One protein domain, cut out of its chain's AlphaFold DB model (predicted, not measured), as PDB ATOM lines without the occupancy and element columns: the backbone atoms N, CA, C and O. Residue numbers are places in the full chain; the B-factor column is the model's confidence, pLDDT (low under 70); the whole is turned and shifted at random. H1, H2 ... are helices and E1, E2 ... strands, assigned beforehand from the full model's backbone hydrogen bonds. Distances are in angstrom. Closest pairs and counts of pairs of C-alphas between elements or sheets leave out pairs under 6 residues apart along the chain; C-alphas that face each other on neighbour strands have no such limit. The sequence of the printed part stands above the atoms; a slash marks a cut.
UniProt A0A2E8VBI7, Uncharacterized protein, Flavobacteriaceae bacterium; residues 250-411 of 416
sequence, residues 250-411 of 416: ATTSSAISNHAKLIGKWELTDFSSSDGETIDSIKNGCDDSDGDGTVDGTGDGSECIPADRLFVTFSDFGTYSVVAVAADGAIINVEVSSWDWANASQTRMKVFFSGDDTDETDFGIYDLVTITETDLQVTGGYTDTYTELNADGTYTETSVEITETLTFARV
ATOM      1  N   ALA A 250     -38.519 -11.253 -18.352       93.62
ATOM      2  CA  ALA A 250     -39.398 -12.341 -18.774       93.62
ATOM      3  C   ALA A 250     -39.836 -12.164 -20.232       93.62
ATOM      4  O   ALA A 250     -39.874 -13.109 -21.019       93.62
ATOM      5  N   THR A 251     -40.106 -10.930 -20.652       91.38
ATOM      6  CA  THR A 251     -40.581 -10.648 -22.018       91.38
ATOM      7  C   THR A 251     -39.469 -10.626 -23.068       91.38
ATOM      8  O   THR A 251     -39.744 -10.707 -24.266       91.38
ATOM      9  N   THR A 252     -38.210 -10.522 -22.639       89.50
ATOM     10  CA  THR A 252     -37.043 -10.373 -23.526       89.50
ATOM     11  C   THR A 252     -36.072 -11.555 -23.490       89.50
ATOM     12  O   THR A 252     -35.146 -11.610 -24.303       89.50
ATOM     13  N   SER A 253     -36.271 -12.505 -22.573       90.94
ATOM     14  CA  SER A 253     -35.423 -13.688 -22.414       90.94
ATOM     15  C   SER A 253     -35.617 -14.741 -23.506       90.94
ATOM     16  O   SER A 253     -36.690 -14.890 -24.091       90.94
ATOM     17  N   SER A 254     -34.567 -15.534 -23.729       92.00
ATOM     18  CA  SER A 254     -34.672 -16.821 -24.418       92.00
ATOM     19  C   SER A 254     -34.975 -17.943 -23.428       92.00
ATOM     20  O   SER A 254     -34.751 -17.796 -22.228       92.00
ATOM     21  N   ALA A 255     -35.409 -19.099 -23.933       87.12
ATOM     22  CA  ALA A 255     -35.690 -20.274 -23.103       87.12
ATOM     23  C   ALA A 255     -34.475 -20.817 -22.320       87.12
ATOM     24  O   ALA A 255     -34.650 -21.637 -21.429       87.12
ATOM     25  N   ILE A 256     -33.249 -20.387 -22.642       91.25
ATOM     26  CA  ILE A 256     -32.022 -20.812 -21.943       91.25
ATOM     27  C   ILE A 256     -31.383 -19.699 -21.101       91.25
ATOM     28  O   ILE A 256     -30.256 -19.873 -20.614       91.25
ATOM     29  N   SER A 257     -32.058 -18.551 -20.960       94.81
ATOM     30  CA  SER A 257     -31.587 -17.452 -20.118       94.81
ATOM     31  C   SER A 257     -31.558 -17.862 -18.644       94.81
ATOM     32  O   SER A 257     -32.159 -18.859 -18.241       94.81
ATOM     33  N   ASN A 258     -30.844 -17.097 -17.817       96.81
ATOM     34  CA  ASN A 258     -30.845 -17.360 -16.380       96.81
ATOM     35  C   ASN A 258     -32.217 -17.066 -15.769       96.81
ATOM     36  O   ASN A 258     -32.618 -17.761 -14.848       96.81
ATOM     37  N   HIS A 259     -32.955 -16.092 -16.305       96.50
ATOM     38  CA  HIS A 259     -34.336 -15.851 -15.905       96.50
ATOM     39  C   HIS A 259     -35.229 -17.059 -16.187       96.50
ATOM     40  O   HIS A 259     -35.810 -17.578 -15.244       96.50
ATOM     41  N   ALA A 260     -35.229 -17.584 -17.416       94.75
ATOM     42  CA  ALA A 260     -36.026 -18.760 -17.772       94.75
ATOM     43  C   ALA A 260     -35.721 -19.978 -16.884       94.75
ATOM     44  O   ALA A 260     -36.633 -20.694 -16.489       94.75
ATOM     45  N   LYS A 261     -34.446 -20.183 -16.531       95.38
ATOM     46  CA  LYS A 261     -34.035 -21.257 -15.616       95.38
ATOM     47  C   LYS A 261     -34.493 -21.015 -14.184       95.38
ATOM     48  O   LYS A 261     -34.889 -21.957 -13.515       95.38
ATOM     49  N   LEU A 262     -34.411 -19.776 -13.700       96.38
ATOM     50  CA  LEU A 262     -34.687 -19.434 -12.305       96.38
ATOM     51  C   LEU A 262     -36.163 -19.605 -11.949       96.38
ATOM     52  O   LEU A 262     -36.461 -20.024 -10.832       96.38
ATOM     53  N   ILE A 263     -37.073 -19.299 -12.873       95.12
ATOM     54  CA  ILE A 263     -38.514 -19.387 -12.622       95.12
ATOM     55  C   ILE A 263     -38.922 -20.824 -12.309       95.12
ATOM     56  O   ILE A 263     -38.567 -21.754 -13.037       95.12
ATOM     57  N   GLY A 264     -39.683 -20.997 -11.230       93.31
ATOM     58  CA  GLY A 264     -40.141 -22.293 -10.736       93.31
ATOM     59  C   GLY A 264     -39.788 -22.544  -9.271       93.31
ATOM     60  O   GLY A 264     -39.331 -21.644  -8.560       93.31
ATOM     61  N   LYS A 265     -40.047 -23.778  -8.827       94.69
ATOM     62  CA  LYS A 265     -39.894 -24.245  -7.443       94.69
ATOM     63  C   LYS A 265     -38.525 -24.900  -7.232       94.69
ATOM     64  O   LYS A 265     -38.090 -25.748  -8.010       94.69
ATOM     65  N   TRP A 266     -37.879 -24.532  -6.135       96.50
ATOM     66  CA  TRP A 266     -36.548 -24.975  -5.738       96.50
ATOM     67  C   TRP A 266     -36.558 -25.405  -4.273       96.50
ATOM     68  O   TRP A 266     -37.096 -24.697  -3.428       96.50
ATOM     69  N   GLU A 267     -35.947 -26.538  -3.949       97.00
ATOM     70  CA  GLU A 267     -35.767 -27.009  -2.575       97.00
ATOM     71  C   GLU A 267     -34.385 -26.621  -2.060       97.00
ATOM     72  O   GLU A 267     -33.383 -26.900  -2.717       97.00
ATOM     73  N   LEU A 268     -34.309 -26.019  -0.872       97.44
ATOM     74  CA  LEU A 268     -33.040 -25.753  -0.202       97.44
ATOM     75  C   LEU A 268     -32.426 -27.076   0.270       97.44
ATOM     76  O   LEU A 268     -32.974 -27.766   1.132       97.44
ATOM     77  N   THR A 269     -31.262 -27.406  -0.280       97.44
ATOM     78  CA  THR A 269     -30.552 -28.666  -0.008       97.44
ATOM     79  C   THR A 269     -29.297 -28.472   0.826       97.44
ATOM     80  O   THR A 269     -28.900 -29.389   1.544       97.44
ATOM     81  N   ASP A 270     -28.690 -27.286   0.767       97.44
ATOM     82  CA  ASP A 270     -27.533 -26.936   1.583       97.44
ATOM     83  C   ASP A 270     -27.506 -25.435   1.883       97.44
ATOM     84  O   ASP A 270     -27.901 -24.607   1.056       97.44
ATOM     85  N   PHE A 271     -26.998 -25.098   3.062       96.12
ATOM     86  CA  PHE A 271     -26.737 -23.732   3.494       96.12
ATOM     87  C   PHE A 271     -25.461 -23.714   4.322       96.12
ATOM     88  O   PHE A 271     -25.275 -24.543   5.218       96.12
ATOM     89  N   SER A 272     -24.611 -22.730   4.051       94.81
ATOM     90  CA  SER A 272     -23.432 -22.459   4.861       94.81
ATOM     91  C   SER A 272     -23.215 -20.965   5.009       94.81
ATOM     92  O   SER A 272     -23.179 -20.255   4.000       94.81
ATOM     93  N   SER A 273     -22.961 -20.524   6.236       93.94
ATOM     94  CA  SER A 273     -22.532 -19.162   6.542       93.94
ATOM     95  C   SER A 273     -21.100 -19.130   7.085       93.94
ATOM     96  O   SER A 273     -20.587 -20.099   7.657       93.94
ATOM     97  N   SER A 274     -20.411 -18.004   6.896       93.38
ATOM     98  CA  SER A 274     -19.056 -17.781   7.408       93.38
ATOM     99  C   SER A 274     -18.966 -17.670   8.936       93.38
ATOM    100  O   SER A 274     -17.867 -17.799   9.478       93.38
ATOM    101  N   ASP A 275     -20.085 -17.436   9.624       88.81
ATOM    102  CA  ASP A 275     -20.196 -17.497  11.093       88.81
ATOM    103  C   ASP A 275     -20.382 -18.928  11.634       88.81
ATOM    104  O   ASP A 275     -20.219 -19.159  12.833       88.81
ATOM    105  N   GLY A 276     -20.622 -19.903  10.752       88.44
ATOM    106  CA  GLY A 276     -20.786 -21.311  11.094       88.44
ATOM    107  C   GLY A 276     -22.227 -21.814  11.096       88.44
ATOM    108  O   GLY A 276     -22.418 -22.987  11.427       88.44
ATOM    109  N   GLU A 277     -23.215 -20.998  10.724       89.19
ATOM    110  CA  GLU A 277     -24.585 -21.480  10.536       89.19
ATOM    111  C   GLU A 277     -24.706 -22.469   9.369       89.19
ATOM    112  O   GLU A 277     -23.952 -22.435   8.386       89.19
ATOM    113  N   THR A 278     -25.662 -23.387   9.508       92.94
ATOM    114  CA  THR A 278     -25.909 -24.490   8.570       92.94
ATOM    115  C   THR A 278     -27.393 -24.603   8.248       92.94
ATOM    116  O   THR A 278     -28.222 -23.981   8.905       92.94
ATOM    117  N   ILE A 279     -27.757 -25.422   7.260       91.25
ATOM    118  CA  ILE A 279     -29.170 -25.647   6.918       91.25
ATOM    119  C   ILE A 279     -30.012 -26.118   8.114       91.25
ATOM    120  O   ILE A 279     -31.181 -25.755   8.213       91.25
ATOM    121  N   ASP A 280     -29.414 -26.867   9.046       89.12
ATOM    122  CA  ASP A 280     -30.087 -27.295  10.273       89.12
ATOM    123  C   ASP A 280     -30.433 -26.095  11.170       89.12
ATOM    124  O   ASP A 280     -31.483 -26.109  11.802       89.12
ATOM    125  N   SER A 281     -29.606 -25.041  11.179       85.19
ATOM    126  CA  SER A 281     -29.873 -23.788  11.901       85.19
ATOM    127  C   SER A 281     -31.128 -23.096  11.363       85.19
ATOM    128  O   SER A 281     -31.992 -22.711  12.140       85.19
ATOM    129  N   ILE A 282     -31.273 -23.017  10.035       82.62
ATOM    130  CA  ILE A 282     -32.436 -22.388   9.382       82.62
ATOM    131  C   ILE A 282     -33.704 -23.221   9.597       82.62
ATOM    132  O   ILE A 282     -34.779 -22.693   9.868       82.62
ATOM    133  N   LYS A 283     -33.592 -24.547   9.477       86.06
ATOM    134  CA  LYS A 283     -34.724 -25.468   9.650       86.06
ATOM    135  C   LYS A 283     -35.223 -25.527  11.092       86.06
ATOM    136  O   LYS A 283     -36.419 -25.706  11.325       86.06
ATOM    137  N   ASN A 284     -34.323 -25.363  12.055       79.00
ATOM    138  CA  ASN A 284     -34.612 -25.429  13.481       79.00
ATOM    139  C   ASN A 284     -35.042 -24.070  14.062       79.00
ATOM    140  O   ASN A 284     -34.657 -23.749  15.181       79.00
ATOM    141  N   GLY A 285     -35.883 -23.303  13.349       63.09
ATOM    142  CA  GLY A 285     -36.441 -21.996  13.767       63.09
ATOM    143  C   GLY A 285     -37.293 -22.000  15.052       63.09
ATOM    144  O   GLY A 285     -38.079 -21.094  15.283       63.09
ATOM    145  N   CYS A 286     -37.141 -23.038  15.870       64.56
ATOM    146  CA  CYS A 286     -37.672 -23.226  17.208       64.56
ATOM    147  C   CYS A 286     -36.599 -23.042  18.290       64.56
ATOM    148  O   CYS A 286     -36.796 -23.480  19.425       64.56
ATOM    149  N   ASP A 287     -35.434 -22.489  17.959       57.69
ATOM    150  CA  ASP A 287     -34.416 -22.205  18.961       57.69
ATOM    151  C   ASP A 287     -34.820 -20.981  19.803       57.69
ATOM    152  O   ASP A 287     -35.279 -19.967  19.290       57.69
ATOM    153  N   ASP A 288     -34.677 -21.105  21.127       53.78
ATOM    154  CA  ASP A 288     -34.838 -20.032  22.125       53.78
ATOM    155  C   ASP A 288     -33.663 -19.052  21.977       53.78
ATOM    156  O   ASP A 288     -32.658 -19.136  22.696       53.78
ATOM    157  N   SER A 289     -33.753 -18.182  20.967       49.66
ATOM    158  CA  SER A 289     -32.750 -17.167  20.618       49.66
ATOM    159  C   SER A 289     -32.451 -16.218  21.783       49.66
ATOM    160  O   SER A 289     -31.333 -15.706  21.910       49.66
ATOM    161  N   ASP A 290     -33.431 -16.031  22.665       52.28
ATOM    162  CA  ASP A 290     -33.419 -15.050  23.748       52.28
ATOM    163  C   ASP A 290     -32.851 -15.626  25.059       52.28
ATOM    164  O   ASP A 290     -32.520 -14.886  25.998       52.28
ATOM    165  N   GLY A 291     -32.697 -16.953  25.130       44.41
ATOM    166  CA  GLY A 291     -32.228 -17.690  26.300       44.41
ATOM    167  C   GLY A 291     -33.132 -17.520  27.523       44.41
ATOM    168  O   GLY A 291     -32.660 -17.652  28.662       44.41
ATOM    169  N   ASP A 292     -34.402 -17.179  27.311       51.00
ATOM    170  CA  ASP A 292     -35.357 -16.858  28.370       51.00
ATOM    171  C   ASP A 292     -36.118 -18.098  28.883       51.00
ATOM    172  O   ASP A 292     -36.819 -18.042  29.904       51.00
ATOM    173  N   GLY A 293     -35.877 -19.253  28.256       46.41
ATOM    174  CA  GLY A 293     -36.497 -20.531  28.567       46.41
ATOM    175  C   GLY A 293     -37.856 -20.721  27.901       46.41
ATOM    176  O   GLY A 293     -38.562 -21.670  28.268       46.41
ATOM    177  N   THR A 294     -38.238 -19.845  26.973       46.97
ATOM    178  CA  THR A 294     -39.398 -19.996  26.103       46.97
ATOM    179  C   THR A 294     -38.934 -20.266  24.679       46.97
ATOM    180  O   THR A 294     -38.003 -19.667  24.166       46.97
ATOM    181  N   VAL A 295     -39.544 -21.273  24.064       50.34
ATOM    182  CA  VAL A 295     -39.405 -21.492  22.625       50.34
ATOM    183  C   VAL A 295     -40.085 -20.291  21.971       50.34
ATOM    184  O   VAL A 295     -41.213 -19.998  22.381       50.34
ATOM    185  N   ASP A 296     -39.465 -19.639  20.982       49.94
ATOM    186  CA  ASP A 296     -40.112 -18.624  20.130       49.94
ATOM    187  C   ASP A 296     -41.159 -19.296  19.215       49.94
ATOM    188  O   ASP A 296     -41.098 -19.312  17.994       49.94
ATOM    189  N   GLY A 297     -42.139 -19.940  19.843       44.84
ATOM    190  CA  GLY A 297     -43.428 -20.269  19.279       44.84
ATOM    191  C   GLY A 297     -44.406 -19.233  19.801       44.84
ATOM    192  O   GLY A 297     -44.347 -18.850  20.974       44.84
ATOM    193  N   THR A 298     -45.290 -18.772  18.918       42.59
ATOM    194  CA  THR A 298     -46.452 -17.926  19.214       42.59
ATOM    195  C   THR A 298     -46.899 -18.106  20.663       42.59
ATOM    196  O   THR A 298     -47.168 -19.236  21.062       42.59
ATOM    197  N   GLY A 299     -46.923 -17.029  21.459       42.47
ATOM    198  CA  GLY A 299     -47.090 -17.030  22.925       42.47
ATOM    199  C   GLY A 299     -48.392 -17.627  23.501       42.47
ATOM    200  O   GLY A 299     -48.872 -17.172  24.542       42.47
ATOM    201  N   ASP A 300     -48.977 -18.627  22.846       45.66
ATOM    202  CA  ASP A 300     -50.149 -19.410  23.215       45.66
ATOM    203  C   ASP A 300     -49.824 -20.827  23.741       45.66
ATOM    204  O   ASP A 300     -50.720 -21.494  24.262       45.66
ATOM    205  N   GLY A 301     -48.561 -21.271  23.693       44.91
ATOM    206  CA  GLY A 301     -48.149 -22.597  24.166       44.91
ATOM    207  C   GLY A 301     -48.304 -23.734  23.147       44.91
ATOM    208  O   GLY A 301     -48.322 -24.898  23.554       44.91
ATOM    209  N   SER A 302     -48.423 -23.423  21.856       55.03
ATOM    210  CA  SER A 302     -48.235 -24.373  20.758       55.03
ATOM    211  C   SER A 302     -46.769 -24.819  20.652       55.03
ATOM    212  O   SER A 302     -45.834 -24.046  20.858       55.03
ATOM    213  N   GLU A 303     -46.561 -26.114  20.404       59.72
ATOM    214  CA  GLU A 303     -45.235 -26.682  20.155       59.72
ATOM    215  C   GLU A 303     -44.709 -26.090  18.840       59.72
ATOM    216  O   GLU A 303     -45.338 -26.279  17.802       59.72
ATOM    217  N   CYS A 304     -43.586 -25.367  18.873       72.88
ATOM    218  CA  CYS A 304     -42.925 -24.943  17.644       72.88
ATOM    219  C   CYS A 304     -42.530 -26.184  16.830       72.88
ATOM    220  O   CYS A 304     -41.912 -27.114  17.361       72.88
ATOM    221  N   ILE A 305     -42.922 -26.211  15.557       79.62
ATOM    222  CA  ILE A 305     -42.652 -27.321  14.646       79.62
ATOM    223  C   ILE A 305     -41.474 -26.907  13.756       79.62
ATOM    224  O   ILE A 305     -41.628 -25.965  12.981       79.62
ATOM    225  N   PRO A 306     -40.313 -27.581  13.836       86.19
ATOM    226  CA  PRO A 306     -39.200 -27.284  12.945       86.19
ATOM    227  C   PRO A 306     -39.540 -27.688  11.508       86.19
ATOM    228  O   PRO A 306     -40.284 -28.648  11.270       86.19
ATOM    229  N   ALA A 307     -38.954 -26.985  10.544       90.50
ATOM    230  CA  ALA A 307     -39.096 -27.320   9.136       90.50
ATOM    231  C   ALA A 307     -38.270 -28.570   8.798       90.50
ATOM    232  O   ALA A 307     -37.092 -28.666   9.134       90.50
ATOM    233  N   ASP A 308     -38.860 -29.520   8.084       92.38
ATOM    234  CA  ASP A 308     -38.130 -30.642   7.485       92.38
ATOM    235  C   ASP A 308     -37.567 -30.245   6.114       92.38
ATOM    236  O   ASP A 308     -36.422 -30.564   5.775       92.38
ATOM    237  N   ARG A 309     -38.347 -29.475   5.345       93.44
ATOM    238  CA  ARG A 309     -38.009 -28.997   3.998       93.44
ATOM    239  C   ARG A 309     -38.343 -27.515   3.852       93.44
ATOM    240  O   ARG A 309     -39.288 -27.015   4.461       93.44
ATOM    241  N   LEU A 310     -37.552 -26.828   3.036       94.31
ATOM    242  CA  LEU A 310     -37.724 -25.417   2.706       94.31
ATOM    243  C   LEU A 310     -37.725 -25.283   1.191       94.31
ATOM    244  O   LEU A 310     -36.801 -25.756   0.527       94.31
ATOM    245  N   PHE A 311     -38.744 -24.627   0.657       94.31
ATOM    246  CA  PHE A 311     -38.860 -24.357  -0.767       94.31
ATOM    247  C   PHE A 311     -38.850 -22.867  -1.029       94.31
ATOM    248  O   PHE A 311     -39.456 -22.108  -0.280       94.31
ATOM    249  N   VAL A 312     -38.233 -22.469  -2.134       94.75
ATOM    250  CA  VAL A 312     -38.405 -21.146  -2.721       94.75
ATOM    251  C   VAL A 312     -39.018 -21.288  -4.107       94.75
ATOM    252  O   VAL A 312     -38.605 -22.138  -4.892       94.75
ATOM    253  N   THR A 313     -40.025 -20.477  -4.413       95.06
ATOM    254  CA  THR A 313     -40.583 -20.377  -5.767       95.06
ATOM    255  C   THR A 313     -40.368 -18.966  -6.275       95.06
ATOM    256  O   THR A 313     -40.746 -18.026  -5.584       95.06
ATOM    257  N   PHE A 314     -39.776 -18.818  -7.459       95.88
ATOM    258  CA  PHE A 314     -39.631 -17.532  -8.147       95.88
ATOM    259  C   PHE A 314     -40.602 -17.466  -9.323       95.88
ATOM    260  O   PHE A 314     -40.674 -18.418 -10.104       95.88
ATOM    261  N   SER A 315     -41.316 -16.348  -9.468       96.12
ATOM    262  CA  SER A 315     -42.234 -16.120 -10.585       96.12
ATOM    263  C   SER A 315     -41.733 -15.087 -11.591       96.12
ATOM    264  O   SER A 315     -40.901 -14.230 -11.283       96.12
ATOM    265  N   ASP A 316     -42.294 -15.144 -12.801       96.62
ATOM    266  CA  ASP A 316     -42.083 -14.163 -13.873       96.62
ATOM    267  C   ASP A 316     -42.600 -12.750 -13.531       96.62
ATOM    268  O   ASP A 316     -42.324 -11.800 -14.262       96.62
ATOM    269  N   PHE A 317     -43.348 -12.596 -12.434       95.88
ATOM    270  CA  PHE A 317     -44.019 -11.353 -12.029       95.88
ATOM    271  C   PHE A 317     -43.298 -10.644 -10.878       95.88
ATOM    272  O   PHE A 317     -43.838  -9.713 -10.287       95.88
ATOM    273  N   GLY A 318     -42.076 -11.085 -10.559       95.19
ATOM    274  CA  GLY A 318     -41.275 -10.509  -9.482       95.19
ATOM    275  C   GLY A 318     -41.753 -10.917  -8.092       95.19
ATOM    276  O   GLY A 318     -41.325 -10.315  -7.115       95.19
ATOM    277  N   THR A 319     -42.604 -11.940  -7.976       94.31
ATOM    278  CA  THR A 319     -42.982 -12.545  -6.691       94.31
ATOM    279  C   THR A 319     -42.031 -13.695  -6.378       94.31
ATOM    280  O   THR A 319     -41.676 -14.485  -7.260       94.31
ATOM    281  N   TYR A 320     -41.615 -13.818  -5.120       94.25
ATOM    282  CA  TYR A 320     -41.068 -15.067  -4.606       94.25
ATOM    283  C   TYR A 320     -41.820 -15.512  -3.357       94.25
ATOM    284  O   TYR A 320     -42.349 -14.689  -2.608       94.25
ATOM    285  N   SER A 321     -41.859 -16.822  -3.131       92.56
ATOM    286  CA  SER A 321     -42.428 -17.408  -1.920       92.56
ATOM    287  C   SER A 321     -41.445 -18.352  -1.249       92.56
ATOM    288  O   SER A 321     -40.878 -19.200  -1.940       92.56
ATOM    289  N   VAL A 322     -41.307 -18.272   0.071       92.31
ATOM    290  CA  VAL A 322     -40.600 -19.259   0.894       92.31
ATOM    291  C   VAL A 322     -41.628 -20.082   1.653       92.31
ATOM    292  O   VAL A 322     -42.474 -19.541   2.358       92.31
ATOM    293  N   VAL A 323     -41.574 -21.401   1.485       90.75
ATOM    294  CA  VAL A 323     -42.525 -22.343   2.082       90.75
ATOM    295  C   VAL A 323     -41.766 -23.315   2.965       90.75
ATOM    296  O   VAL A 323     -40.917 -24.069   2.483       90.75
ATOM    297  N   ALA A 324     -42.091 -23.310   4.255       90.88
ATOM    298  CA  ALA A 324     -41.585 -24.274   5.218       90.88
ATOM    299  C   ALA A 324     -42.583 -25.418   5.385       90.88
ATOM    300  O   ALA A 324     -43.777 -25.198   5.610       90.88
ATOM    301  N   VAL A 325     -42.075 -26.644   5.287       90.19
ATOM    302  CA  VAL A 325     -42.870 -27.870   5.357       90.19
ATOM    303  C   VAL A 325     -42.365 -28.741   6.499       90.19
ATOM    304  O   VAL A 325     -41.164 -28.992   6.615       90.19
ATOM    305  N   ALA A 326     -43.283 -29.193   7.348       89.12
ATOM    306  CA  ALA A 326     -43.006 -30.109   8.444       89.12
ATOM    307  C   ALA A 326     -42.757 -31.544   7.949       89.12
ATOM    308  O   ALA A 326     -43.063 -31.905   6.815       89.12
ATOM    309  N   ALA A 327     -42.245 -32.401   8.833       88.81
ATOM    310  CA  ALA A 327     -41.914 -33.791   8.503       88.81
ATOM    311  C   ALA A 327     -43.121 -34.654   8.072       88.81
ATOM    312  O   ALA A 327     -42.937 -35.723   7.490       88.81
ATOM    313  N   ASP A 328     -44.351 -34.235   8.380       85.56
ATOM    314  CA  ASP A 328     -45.586 -34.895   7.945       85.56
ATOM    315  C   ASP A 328     -46.160 -34.326   6.637       85.56
ATOM    316  O   ASP A 328     -47.229 -34.763   6.216       85.56
ATOM    317  N   GLY A 329     -45.454 -33.387   5.998       85.31
ATOM    318  CA  GLY A 329     -45.860 -32.716   4.764       85.31
ATOM    319  C   GLY A 329     -46.665 -31.434   4.978       85.31
ATOM    320  O   GLY A 329     -46.928 -30.727   4.010       85.31
ATOM    321  N   ALA A 330     -47.056 -31.095   6.213       84.44
ATOM    322  CA  ALA A 330     -47.880 -29.915   6.447       84.44
ATOM    323  C   ALA A 330     -47.104 -28.625   6.168       84.44
ATOM    324  O   ALA A 330     -45.969 -28.456   6.621       84.44
ATOM    325  N   ILE A 331     -47.742 -27.687   5.467       85.12
ATOM    326  CA  ILE A 331     -47.226 -26.324   5.334       85.12
ATOM    327  C   ILE A 331     -47.353 -25.631   6.694       85.12
ATOM    328  O   ILE A 331     -48.460 -25.481   7.216       85.12
ATOM    329  N   ILE A 332     -46.221 -25.210   7.263       84.31
ATOM    330  CA  ILE A 332     -46.155 -24.565   8.585       84.31
ATOM    331  C   ILE A 332     -45.867 -23.065   8.512       84.31
ATOM    332  O   ILE A 332     -46.248 -22.339   9.424       84.31
ATOM    333  N   ASN A 333     -45.235 -22.592   7.435       85.12
ATOM    334  CA  ASN A 333     -45.033 -21.166   7.184       85.12
ATOM    335  C   ASN A 333     -45.001 -20.884   5.677       85.12
ATOM    336  O   ASN A 333     -44.468 -21.685   4.902       85.12
ATOM    337  N   VAL A 334     -45.554 -19.738   5.281       86.69
ATOM    338  CA  VAL A 334     -45.512 -19.220   3.912       86.69
ATOM    339  C   VAL A 334     -45.192 -17.736   3.974       86.69
ATOM    340  O   VAL A 334     -46.016 -16.929   4.398       86.69
ATOM    341  N   GLU A 335     -44.018 -17.381   3.478       87.50
ATOM    342  CA  GLU A 335     -43.598 -15.999   3.289       87.50
ATOM    343  C   GLU A 335     -43.655 -15.658   1.810       87.50
ATOM    344  O   GLU A 335     -43.258 -16.461   0.966       87.50
ATOM    345  N   VAL A 336     -44.163 -14.475   1.485       89.38
ATOM    346  CA  VAL A 336     -44.236 -13.981   0.110       89.38
ATOM    347  C   VAL A 336     -43.749 -12.548   0.083       89.38
ATOM    348  O   VAL A 336     -44.188 -11.722   0.879       89.38
ATOM    349  N   SER A 337     -42.854 -12.260  -0.852       91.00
ATOM    350  CA  SER A 337     -42.321 -10.921  -1.076       91.00
ATOM    351  C   SER A 337     -41.867 -10.780  -2.530       91.00
ATOM    352  O   SER A 337     -42.174 -11.627  -3.374       91.00
ATOM    353  N   SER A 338     -41.188  -9.685  -2.854       92.62
ATOM    354  CA  SER A 338     -40.730  -9.382  -4.203       92.62
ATOM    355  C   SER A 338     -39.257  -9.719  -4.431       92.62
ATOM    356  O   SER A 338     -38.439  -9.786  -3.512       92.62
ATOM    357  N   TRP A 339     -38.892  -9.922  -5.691       95.50
ATOM    358  CA  TRP A 339     -37.509 -10.054  -6.131       95.50
ATOM    359  C   TRP A 339     -37.321  -9.388  -7.493       95.50
ATOM    360  O   TRP A 339     -38.258  -9.297  -8.277       95.50
ATOM    361  N   ASP A 340     -36.092  -8.963  -7.779       95.50
ATOM    362  CA  ASP A 340     -35.721  -8.334  -9.050       95.50
ATOM    363  C   ASP A 340     -34.316  -8.751  -9.491       95.50
ATOM    364  O   ASP A 340     -33.441  -9.072  -8.677       95.50
ATOM    365  N   TRP A 341     -34.023  -8.620 -10.785       96.75
ATOM    366  CA  TRP A 341     -32.640  -8.639 -11.251       96.75
ATOM    367  C   TRP A 341     -31.896  -7.366 -10.831       96.75
ATOM    368  O   TRP A 341     -32.287  -6.234 -11.110       96.75
ATOM    369  N   ALA A 342     -30.735  -7.533 -10.198       95.31
ATOM    370  CA  ALA A 342     -29.843  -6.428  -9.864       95.31
ATOM    371  C   ALA A 342     -28.968  -5.994 -11.055       95.31
ATOM    372  O   ALA A 342     -28.307  -4.953 -10.988       95.31
ATOM    373  N   ASN A 343     -28.905  -6.795 -12.125       95.38
ATOM    374  CA  ASN A 343     -28.139  -6.496 -13.329       95.38
ATOM    375  C   ASN A 343     -28.751  -7.102 -14.605       95.38
ATOM    376  O   ASN A 343     -29.314  -8.189 -14.598       95.38
ATOM    377  N   ALA A 344     -28.519  -6.442 -15.744       92.88
ATOM    378  CA  ALA A 344     -29.030  -6.886 -17.046       92.88
ATOM    379  C   ALA A 344     -28.447  -8.230 -17.532       92.88
ATOM    380  O   ALA A 344     -28.992  -8.851 -18.438       92.88
ATOM    381  N   SER A 345     -27.321  -8.674 -16.961       94.31
ATOM    382  CA  SER A 345     -26.728  -9.979 -17.278       94.31
ATOM    383  C   SER A 345     -27.410 -11.145 -16.554       94.31
ATOM    384  O   SER A 345     -26.995 -12.280 -16.772       94.31
ATOM    385  N   GLN A 346     -28.397 -10.882 -15.687       96.19
ATOM    386  CA  GLN A 346     -29.119 -11.898 -14.919       96.19
ATOM    387  C   GLN A 346     -28.182 -12.797 -14.091       96.19
ATOM    388  O   GLN A 346     -28.288 -14.021 -14.092       96.19
ATOM    389  N   THR A 347     -27.191 -12.199 -13.429       97.12
ATOM    390  CA  THR A 347     -26.228 -12.933 -12.581       97.12
ATOM    391  C   THR A 347     -26.253 -12.477 -11.130       97.12
ATOM    392  O   THR A 347     -25.431 -12.929 -10.341       97.12
ATOM    393  N   ARG A 348     -27.146 -11.549 -10.783       96.88
ATOM    394  CA  ARG A 348     -27.289 -11.013  -9.434       96.88
ATOM    395  C   ARG A 348     -28.733 -10.621  -9.183       96.88
ATOM    396  O   ARG A 348     -29.305  -9.907 -10.002       96.88
ATOM    397  N   MET A 349     -29.285 -11.029  -8.054       96.19
ATOM    398  CA  MET A 349     -30.674 -10.798  -7.666       96.19
ATOM    399  C   MET A 349     -30.758  -9.857  -6.467       96.19
ATOM    400  O   MET A 349     -29.843  -9.806  -5.641       96.19
ATOM    401  N   LYS A 350     -31.865  -9.123  -6.391       94.12
ATOM    402  CA  LYS A 350     -32.363  -8.469  -5.185       94.12
ATOM    403  C   LYS A 350     -33.517  -9.303  -4.656       94.12
ATOM    404  O   LYS A 350     -34.413  -9.626  -5.429       94.12
ATOM    405  N   VAL A 351     -33.489  -9.632  -3.376       92.75
ATOM    406  CA  VAL A 351     -34.570 -10.353  -2.698       92.75
ATOM    407  C   VAL A 351     -35.032  -9.468  -1.553       92.75
ATOM    408  O   VAL A 351     -34.230  -9.153  -0.676       92.75
ATOM    409  N   PHE A 352     -36.275  -9.001  -1.606       89.12
ATOM    410  CA  PHE A 352     -36.826  -8.082  -0.616       89.12
ATOM    411  C   PHE A 352     -37.388  -8.881   0.552       89.12
ATOM    412  O   PHE A 352     -38.202  -9.772   0.336       89.12
ATOM    413  N   PHE A 353     -36.977  -8.583   1.779       80.94
ATOM    414  CA  PHE A 353     -37.428  -9.353   2.939       80.94
ATOM    415  C   PHE A 353     -38.895  -9.039   3.270       80.94
ATOM    416  O   PHE A 353     -39.312  -7.885   3.198       80.94
ATOM    417  N   SER A 354     -39.681 -10.059   3.622       68.38
ATOM    418  CA  SER A 354     -41.057  -9.890   4.109       68.38
ATOM    419  C   SER A 354     -41.074  -9.542   5.600       68.38
ATOM    420  O   SER A 354     -40.504 -10.280   6.399       68.38
ATOM    421  N   GLY A 355     -41.771  -8.470   5.995       61.12
ATOM    422  CA  GLY A 355     -42.051  -8.159   7.402       61.12
ATOM    423  C   GLY A 355     -42.934  -6.921   7.612       61.12
ATOM    424  O   GLY A 355     -43.046  -6.061   6.744       61.12
ATOM    425  N   ASP A 356     -43.559  -6.811   8.789       47.19
ATOM    426  CA  ASP A 356     -44.480  -5.705   9.121       47.19
ATOM    427  C   ASP A 356     -43.787  -4.332   9.245       47.19
ATOM    428  O   ASP A 356     -44.425  -3.292   9.072       47.19
ATOM    429  N   ASP A 357     -42.477  -4.329   9.512       48.28
ATOM    430  CA  ASP A 357     -41.638  -3.131   9.676       48.28
ATOM    431  C   ASP A 357     -40.620  -2.940   8.527       48.28
ATOM    432  O   ASP A 357     -39.766  -2.049   8.591       48.28
ATOM    433  N   THR A 358     -40.682  -3.753   7.465       51.19
ATOM    434  CA  THR A 358     -39.738  -3.658   6.342       51.19
ATOM    435  C   THR A 358     -40.184  -2.574   5.361       51.19
ATOM    436  O   THR A 358     -41.218  -2.690   4.706       51.19
ATOM    437  N   ASP A 359     -39.400  -1.499   5.255       55.84
ATOM    438  CA  ASP A 359     -39.534  -0.517   4.172       55.84
ATOM    439  C   ASP A 359     -39.225  -1.226   2.837       55.84
ATOM    440  O   ASP A 359     -38.347  -2.089   2.804       55.84
ATOM    441  N   GLU A 360     -39.843  -0.828   1.715       56.66
ATOM    442  CA  GLU A 360     -39.622  -1.407   0.361       56.66
ATOM    443  C   GLU A 360     -38.160  -1.279  -0.141       56.66
ATOM    444  O   GLU A 360     -37.830  -1.533  -1.298       56.66
ATOM    445  N   THR A 361     -37.259  -0.815   0.721       66.56
ATOM    446  CA  THR A 361     -35.840  -0.605   0.471       66.56
ATOM    447  C   THR A 361     -34.942  -1.632   1.154       66.56
ATOM    448  O   THR A 361     -33.741  -1.610   0.879       66.56
ATOM    449  N   ASP A 362     -35.486  -2.517   1.994       81.56
ATOM    450  CA  ASP A 362     -34.707  -3.575   2.636       81.56
ATOM    451  C   ASP A 362     -34.662  -4.833   1.758       81.56
ATOM    452  O   ASP A 362     -35.682  -5.465   1.472       81.56
ATOM    453  N   PHE A 363     -33.470  -5.163   1.262       86.88
ATOM    454  CA  PHE A 363     -33.257  -6.302   0.375       86.88
ATOM    455  C   PHE A 363     -31.862  -6.898   0.539       86.88
ATOM    456  O   PHE A 363     -30.861  -6.192   0.688       86.88
ATOM    457  N   GLY A 364     -31.788  -8.217   0.395       88.62
ATOM    458  CA  GLY A 364     -30.547  -8.951   0.204       88.62
ATOM    459  C   GLY A 364     -30.074  -8.879  -1.247       88.62
ATOM    460  O   GLY A 364     -30.873  -8.875  -2.187       88.62
ATOM    461  N   ILE A 365     -28.754  -8.840  -1.441       92.75
ATOM    462  CA  ILE A 365     -28.124  -9.012  -2.754       92.75
ATOM    463  C   ILE A 365     -27.487 -10.391  -2.819       92.75
ATOM    464  O   ILE A 365     -26.607 -10.704  -2.020       92.75
ATOM    465  N   TYR A 366     -27.872 -11.159  -3.836       95.88
ATOM    466  CA  TYR A 366     -27.372 -12.510  -4.056       95.88
ATOM    467  C   TYR A 366     -26.740 -12.632  -5.443       95.88
ATOM    468  O   TYR A 366     -27.365 -12.329  -6.458       95.88
ATOM    469  N   ASP A 367     -25.484 -13.063  -5.498       97.88
ATOM    470  CA  ASP A 367     -24.764 -13.401  -6.723       97.88
ATOM    471  C   ASP A 367     -25.040 -14.857  -7.116       97.88
ATOM    472  O   ASP A 367     -24.913 -15.767  -6.296       97.88
ATOM    473  N   LEU A 368     -25.366 -15.092  -8.389       97.81
ATOM    474  CA  LEU A 368     -25.500 -16.447  -8.924       97.81
ATOM    475  C   LEU A 368     -24.111 -17.072  -9.076       97.81
ATOM    476  O   LEU A 368     -23.289 -16.611  -9.871       97.81
ATOM    477  N   VAL A 369     -23.878 -18.164  -8.354       97.75
ATOM    478  CA  VAL A 369     -22.683 -19.002  -8.500       97.75
ATOM    479  C   VAL A 369     -22.910 -20.047  -9.587       97.75
ATOM    480  O   VAL A 369     -22.031 -20.294 -10.414       97.75
ATOM    481  N   THR A 370     -24.088 -20.673  -9.609       97.44
ATOM    482  CA  THR A 370     -24.486 -21.664 -10.619       97.44
ATOM    483  C   THR A 370     -25.996 -21.621 -10.822       97.44
ATOM    484  O   THR A 370     -26.742 -21.466  -9.863       97.44
ATOM    485  N   ILE A 371     -26.430 -21.764 -12.074       97.19
ATOM    486  CA  ILE A 371     -27.826 -22.016 -12.423       97.19
ATOM    487  C   ILE A 371     -27.888 -22.958 -13.629       97.19
ATOM    488  O   ILE A 371     -27.314 -22.690 -14.693       97.19
ATOM    489  N   THR A 372     -28.539 -24.095 -13.443       95.50
ATOM    490  CA  THR A 372     -28.839 -25.097 -14.469       95.50
ATOM    491  C   THR A 372     -30.335 -25.410 -14.418       95.50
ATOM    492  O   THR A 372     -31.076 -24.744 -13.704       95.50
ATOM    493  N   GLU A 373     -30.788 -26.407 -15.174       91.00
ATOM    494  CA  GLU A 373     -32.170 -26.894 -15.057       91.00
ATOM    495  C   GLU A 373     -32.431 -27.578 -13.702       91.00
ATOM    496  O   GLU A 373     -33.571 -27.650 -13.269       91.00
ATOM    497  N   THR A 374     -31.386 -28.075 -13.029       95.19
ATOM    498  CA  THR A 374     -31.500 -28.921 -11.827       95.19
ATOM    499  C   THR A 374     -30.891 -28.310 -10.575       95.19
ATOM    500  O   THR A 374     -31.253 -28.704  -9.471       95.19
ATOM    501  N   ASP A 375     -29.965 -27.365 -10.725       97.25
ATOM    502  CA  ASP A 375     -29.149 -26.840  -9.635       97.25
ATOM    503  C   ASP A 375     -29.152 -25.312  -9.647       97.25
ATOM    504  O   ASP A 375     -28.856 -24.681 -10.668       97.25
ATOM    505  N   LEU A 376     -29.395 -24.721  -8.483       98.25
ATOM    506  CA  LEU A 376     -29.247 -23.292  -8.236       98.25
ATOM    507  C   LEU A 376     -28.319 -23.101  -7.041       98.25
ATOM    508  O   LEU A 376     -28.541 -23.656  -5.971       98.25
ATOM    509  N   GLN A 377     -27.280 -22.289  -7.200       98.38
ATOM    510  CA  GLN A 377     -26.428 -21.869  -6.096       98.38
ATOM    511  C   GLN A 377     -26.248 -20.361  -6.133       98.38
ATOM    512  O   GLN A 377     -25.832 -19.800  -7.153       98.38
ATOM    513  N   VAL A 378     -26.516 -19.720  -5.002       98.06
ATOM    514  CA  VAL A 378     -26.360 -18.279  -4.822       98.06
ATOM    515  C   VAL A 378     -25.505 -17.983  -3.600       98.06
ATOM    516  O   VAL A 378     -25.467 -18.761  -2.647       98.06
ATOM    517  N   THR A 379     -24.814 -16.850  -3.625       97.44
ATOM    518  CA  THR A 379     -24.067 -16.344  -2.474       97.44
ATOM    519  C   THR A 379     -24.474 -14.915  -2.168       97.44
ATOM    520  O   THR A 379     -24.596 -14.091  -3.072       97.44
ATOM    521  N   GLY A 380     -24.718 -14.639  -0.895       93.75
ATOM    522  CA  GLY A 380     -25.053 -13.316  -0.386       93.75
ATOM    523  C   GLY A 380     -24.118 -12.935   0.748       93.75
ATOM    524  O   GLY A 380     -23.285 -13.731   1.186       93.75
ATOM    525  N   GLY A 381     -24.245 -11.707   1.226       86.81
ATOM    526  CA  GLY A 381     -23.553 -11.305   2.435       86.81
ATOM    527  C   GLY A 381     -24.137 -10.046   3.041       86.81
ATOM    528  O   GLY A 381     -24.666  -9.184   2.338       86.81
ATOM    529  N   TYR A 382     -24.010  -9.948   4.355       83.00
ATOM    530  CA  TYR A 382     -24.425  -8.799   5.145       83.00
ATOM    531  C   TYR A 382     -23.318  -8.420   6.129       83.00
ATOM    532  O   TYR A 382     -22.352  -9.153   6.340       83.00
ATOM    533  N   THR A 383     -23.408  -7.219   6.692       82.44
ATOM    534  CA  THR A 383     -22.495  -6.786   7.754       82.44
ATOM    535  C   THR A 383     -23.204  -6.933   9.086       82.44
ATOM    536  O   THR A 383     -24.112  -6.158   9.378       82.44
ATOM    537  N   ASP A 384     -22.765  -7.889   9.895       79.38
ATOM    538  CA  ASP A 384     -23.196  -7.988  11.283       79.38
ATOM    539  C   ASP A 384     -22.395  -6.998  12.136       79.38
ATOM    540  O   ASP A 384     -21.184  -6.847  11.958       79.38
ATOM    541  N   THR A 385     -23.063  -6.278  13.035       81.69
ATOM    542  CA  THR A 385     -22.427  -5.315  13.941       81.69
ATOM    543  C   THR A 385     -22.914  -5.540  15.360       81.69
ATOM    544  O   THR A 385     -24.071  -5.282  15.684       81.69
ATOM    545  N   TYR A 386     -21.995  -5.942  16.234       82.38
ATOM    546  CA  TYR A 386     -22.286  -6.252  17.626       82.38
ATOM    547  C   TYR A 386     -21.295  -5.560  18.572       82.38
ATOM    548  O   TYR A 386     -20.223  -5.094  18.176       82.38
ATOM    549  N   THR A 387     -21.665  -5.445  19.851       87.12
ATOM    550  CA  THR A 387     -20.826  -4.790  20.867       87.12
ATOM    551  C   THR A 387     -20.290  -5.794  21.881       87.12
ATOM    552  O   THR A 387     -21.043  -6.490  22.555       87.12
ATOM    553  N   GLU A 388     -18.968  -5.840  22.031       85.00
ATOM    554  CA  GLU A 388     -18.286  -6.674  23.019       85.00
ATOM    555  C   GLU A 388     -17.932  -5.852  24.263       85.00
ATOM    556  O   GLU A 388     -17.371  -4.756  24.165       85.00
ATOM    557  N   LEU A 389     -18.224  -6.383  25.455       88.50
ATOM    558  CA  LEU A 389     -17.777  -5.791  26.716       88.50
ATOM    559  C   LEU A 389     -16.313  -6.162  26.975       88.50
ATOM    560  O   LEU A 389     -15.978  -7.306  27.289       88.50
ATOM    561  N   ASN A 390     -15.441  -5.164  26.922       87.75
ATOM    562  CA  ASN A 390     -14.034  -5.311  27.240       87.75
ATOM    563  C   ASN A 390     -13.815  -5.556  28.738       87.75
ATOM    564  O   ASN A 390     -14.567  -5.100  29.603       87.75
ATOM    565  N   ALA A 391     -12.691  -6.195  29.067       89.25
ATOM    566  CA  ALA A 391     -12.285  -6.455  30.450       89.25
ATOM    567  C   ALA A 391     -12.100  -5.180  31.307       89.25
ATOM    568  O   ALA A 391     -12.056  -5.266  32.534       89.25
ATOM    569  N   ASP A 392     -11.976  -4.005  30.683       90.25
ATOM    570  CA  ASP A 392     -11.872  -2.702  31.349       90.25
ATOM    571  C   ASP A 392     -13.230  -2.003  31.569       90.25
ATOM    572  O   ASP A 392     -13.271  -0.894  32.106       90.25
ATOM    573  N   GLY A 393     -14.339  -2.657  31.202       87.00
ATOM    574  CA  GLY A 393     -15.699  -2.136  31.333       87.00
ATOM    575  C   GLY A 393     -16.135  -1.201  30.203       87.00
ATOM    576  O   GLY A 393     -17.195  -0.586  30.314       87.00
ATOM    577  N   THR A 394     -15.334  -1.056  29.143       91.94
ATOM    578  CA  THR A 394     -15.726  -0.348  27.915       91.94
ATOM    579  C   THR A 394     -16.388  -1.294  26.914       91.94
ATOM    580  O   THR A 394     -16.231  -2.504  27.018       91.94
ATOM    581  N   TYR A 395     -17.115  -0.748  25.940       87.88
ATOM    582  CA  TYR A 395     -17.683  -1.526  24.838       87.88
ATOM    583  C   TYR A 395     -16.890  -1.260  23.560       87.88
ATOM    584  O   TYR A 395     -16.576  -0.103  23.263       87.88
ATOM    585  N   THR A 396     -16.580  -2.315  22.814       90.62
ATOM    586  CA  THR A 396     -16.042  -2.225  21.454       90.62
ATOM    587  C   THR A 396     -17.107  -2.689  20.479       90.62
ATOM    588  O   THR A 396     -17.603  -3.803  20.589       90.62
ATOM    589  N   GLU A 397     -17.457  -1.816  19.541       91.31
ATOM    590  CA  GLU A 397     -18.265  -2.181  18.383       91.31
ATOM    591  C   GLU A 397     -17.372  -2.916  17.381       91.31
ATOM    592  O   GLU A 397     -16.306  -2.414  17.001       91.31
ATOM    593  N   THR A 398     -17.794  -4.116  17.006       87.06
ATOM    594  CA  THR A 398     -17.132  -4.969  16.027       87.06
ATOM    595  C   THR A 398     -18.114  -5.211  14.893       87.06
ATOM    596  O   THR A 398     -19.245  -5.623  15.137       87.06
ATOM    597  N   SER A 399     -17.669  -4.961  13.664       88.38
ATOM    598  CA  SER A 399     -18.425  -5.295  12.459       88.38
ATOM    599  C   SER A 399     -17.718  -6.424  11.719       88.38
ATOM    600  O   SER A 399     -16.507  -6.344  11.482       88.38
ATOM    601  N   VAL A 400     -18.464  -7.461  11.351       86.69
ATOM    602  CA  VAL A 400     -17.978  -8.628  10.611       86.69
ATOM    603  C   VAL A 400     -18.802  -8.760   9.336       86.69
ATOM    604  O   VAL A 400     -20.024  -8.666   9.362       86.69
ATOM    605  N   GLU A 401     -18.127  -8.947   8.203       89.44
ATOM    606  CA  GLU A 401     -18.808  -9.323   6.965       89.44
ATOM    607  C   GLU A 401     -19.126 -10.814   7.023       89.44
ATOM    608  O   GLU A 401     -18.215 -11.644   7.107       89.44
ATOM    609  N   ILE A 402     -20.415 -11.131   6.983       88.62
ATOM    610  CA  ILE A 402     -20.926 -12.489   6.899       88.62
ATOM    611  C   ILE A 402     -21.210 -12.801   5.435       88.62
ATOM    612  O   ILE A 402     -21.781 -11.985   4.713       88.62
ATOM    613  N   THR A 403     -20.753 -13.960   4.973       93.69
ATOM    614  CA  THR A 403     -21.034 -14.484   3.635       93.69
ATOM    615  C   THR A 403     -21.790 -15.790   3.762       93.69
ATOM    616  O   THR A 403     -21.346 -16.702   4.458       93.69
ATOM    617  N   GLU A 404     -22.875 -15.894   3.013       94.69
ATOM    618  CA  GLU A 404     -23.747 -17.056   2.973       94.69
ATOM    619  C   GLU A 404     -23.700 -17.691   1.589       94.69
ATOM    620  O   GLU A 404     -23.493 -17.025   0.568       94.69
ATOM    621  N   THR A 405     -23.889 -19.001   1.540       97.06
ATOM    622  CA  THR A 405     -24.082 -19.756   0.303       97.06
ATOM    623  C   THR A 405     -25.294 -20.650   0.469       97.06
ATOM    624  O   THR A 405     -25.339 -21.460   1.391       97.06
ATOM    625  N   LEU A 406     -26.252 -20.503  -0.442       97.38
ATOM    626  CA  LEU A 406     -27.470 -21.297  -0.501       97.38
ATOM    627  C   LEU A 406     -27.415 -22.172  -1.748       97.38
ATOM    628  O   LEU A 406     -27.136 -21.672  -2.841       97.38
ATOM    629  N   THR A 407     -27.676 -23.466  -1.585       98.31
ATOM    630  CA  THR A 407     -27.731 -24.428  -2.689       98.31
ATOM    631  C   THR A 407     -29.101 -25.077  -2.735       98.31
ATOM    632  O   THR A 407     -29.590 -25.611  -1.736       98.31
ATOM    633  N   PHE A 408     -29.697 -25.074  -3.916       98.12
ATOM    634  CA  PHE A 408     -31.024 -25.588  -4.164       98.12
ATOM    635  C   PHE A 408     -31.023 -26.628  -5.278       98.12
ATOM    636  O   PHE A 408     -30.254 -26.526  -6.238       98.12
ATOM    637  N   ALA A 409     -31.937 -27.584  -5.158       97.75
ATOM    638  CA  ALA A 409     -32.289 -28.516  -6.217       97.75
ATOM    639  C   ALA A 409     -33.639 -28.121  -6.824       97.75
ATOM    640  O   ALA A 409     -34.538 -27.669  -6.111       97.75
ATOM    641  N   ARG A 410     -33.783 -28.282  -8.139       95.50
ATOM    642  CA  ARG A 410     -35.067 -28.107  -8.821       95.50
ATOM    643  C   ARG A 410     -36.062 -29.138  -8.294       95.50
ATOM    644  O   ARG A 410     -35.706 -30.302  -8.116       95.50
ATOM    645  N   VAL A 411     -37.294 -28.707  -8.052       91.44
ATOM    646  CA  VAL A 411     -38.402 -29.619  -7.768       91.44
ATOM    647  C   VAL A 411     -39.163 -29.803  -9.072       91.44
ATOM    648  O   VAL A 411     -39.885 -28.900  -9.484       91.44
TER     649      VAL A 411
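AT A GLANCE: This is residues 250 to 411 of the 416 residues of an uncharacterized protein of Flavobacteriaceae bacterium (UniProt A0A2E8VBI7). Eight antiparallel strands, E1 to E8, close into a barrel, and the hairpin E7 and E8 runs on past it as a long two-stranded arm, residues 381 to 402. The short helix H1 sits at one end of the barrel; H2 sits at the other, where a long loop, residues 284 to 308, loops outward. The printed part has 162 residues, in the order H1 E1 H2 E2 E3 E4 E5 E6 E7 E8, mostly strand. It is only just compact, close to loose, with a radius of gyration of the C-alphas of 18.1 A, and only just elongated, spanning 60 by 40 by 28 A.

HOW THE PARTS SIT: H1, residues 258 to 262, is on the barrel but outside it, over none of its strands, at a height over the sheet of 6.5 A. E1, residues 264 to 273, bends by 63 degrees at residue 269. H2, residues 279 to 283, only just stands at the sheet's level, at 3.7 A; its closest C-alpha pair with E1 is Ile 279 and Phe 271, 4.6 A. In both helices every O i to N i+4 pair is within hydrogen-bond range. E2, residues 309 to 314, is antiparallel to E1, with N 266 and O 312 at 2.8 A. From E2 the strands form a meander, each the antiparallel neighbour and hairpin partner of the one before. E3, residues 319 to 325, has N 323 and O 311 of E2 at 2.8 A. E4, residues 331 to 341, pairs in a staggered way: with E3 over 331 to 338, N 322 and O 335 at 2.8 A, and with E5, residues 348 to 352, over 339 to 341, N 350 and O 340 at 2.8 A. E6, residues 363 to 371, has O 366 and N 349 of E5 at 2.8 A. E7, residues 375 to 389, has O 379 and N 367 of E6 at 2.8 A. E8, residues 395 to 410, has O 396 and N 388 of E7 at 2.8 A, and closes the ring with N 267 and O 409 at 2.8 A.

IN THESE COORDINATES: H1 begins at C-alpha 258 (-30.845, -17.360, -16.380). E1 is 24.9 A long, E4 28.3 A, E7 43.5 A and E8 46.3 A. E7 ends at C-alpha 389 (-17.777, -5.791, 26.716), and E8 ends at C-alpha 410 (-35.067, -28.107, -8.821).

THE WHOLE: The C-alphas farthest apart, of Ala 255 and Asp 392, are 62.0 A apart. The printed part has no cut. The link from H2 to E2, 25 residues, is long. Mean pLDDT of the printed part is 85.1; residues 285 to 303 and 354 to 361 are under 70.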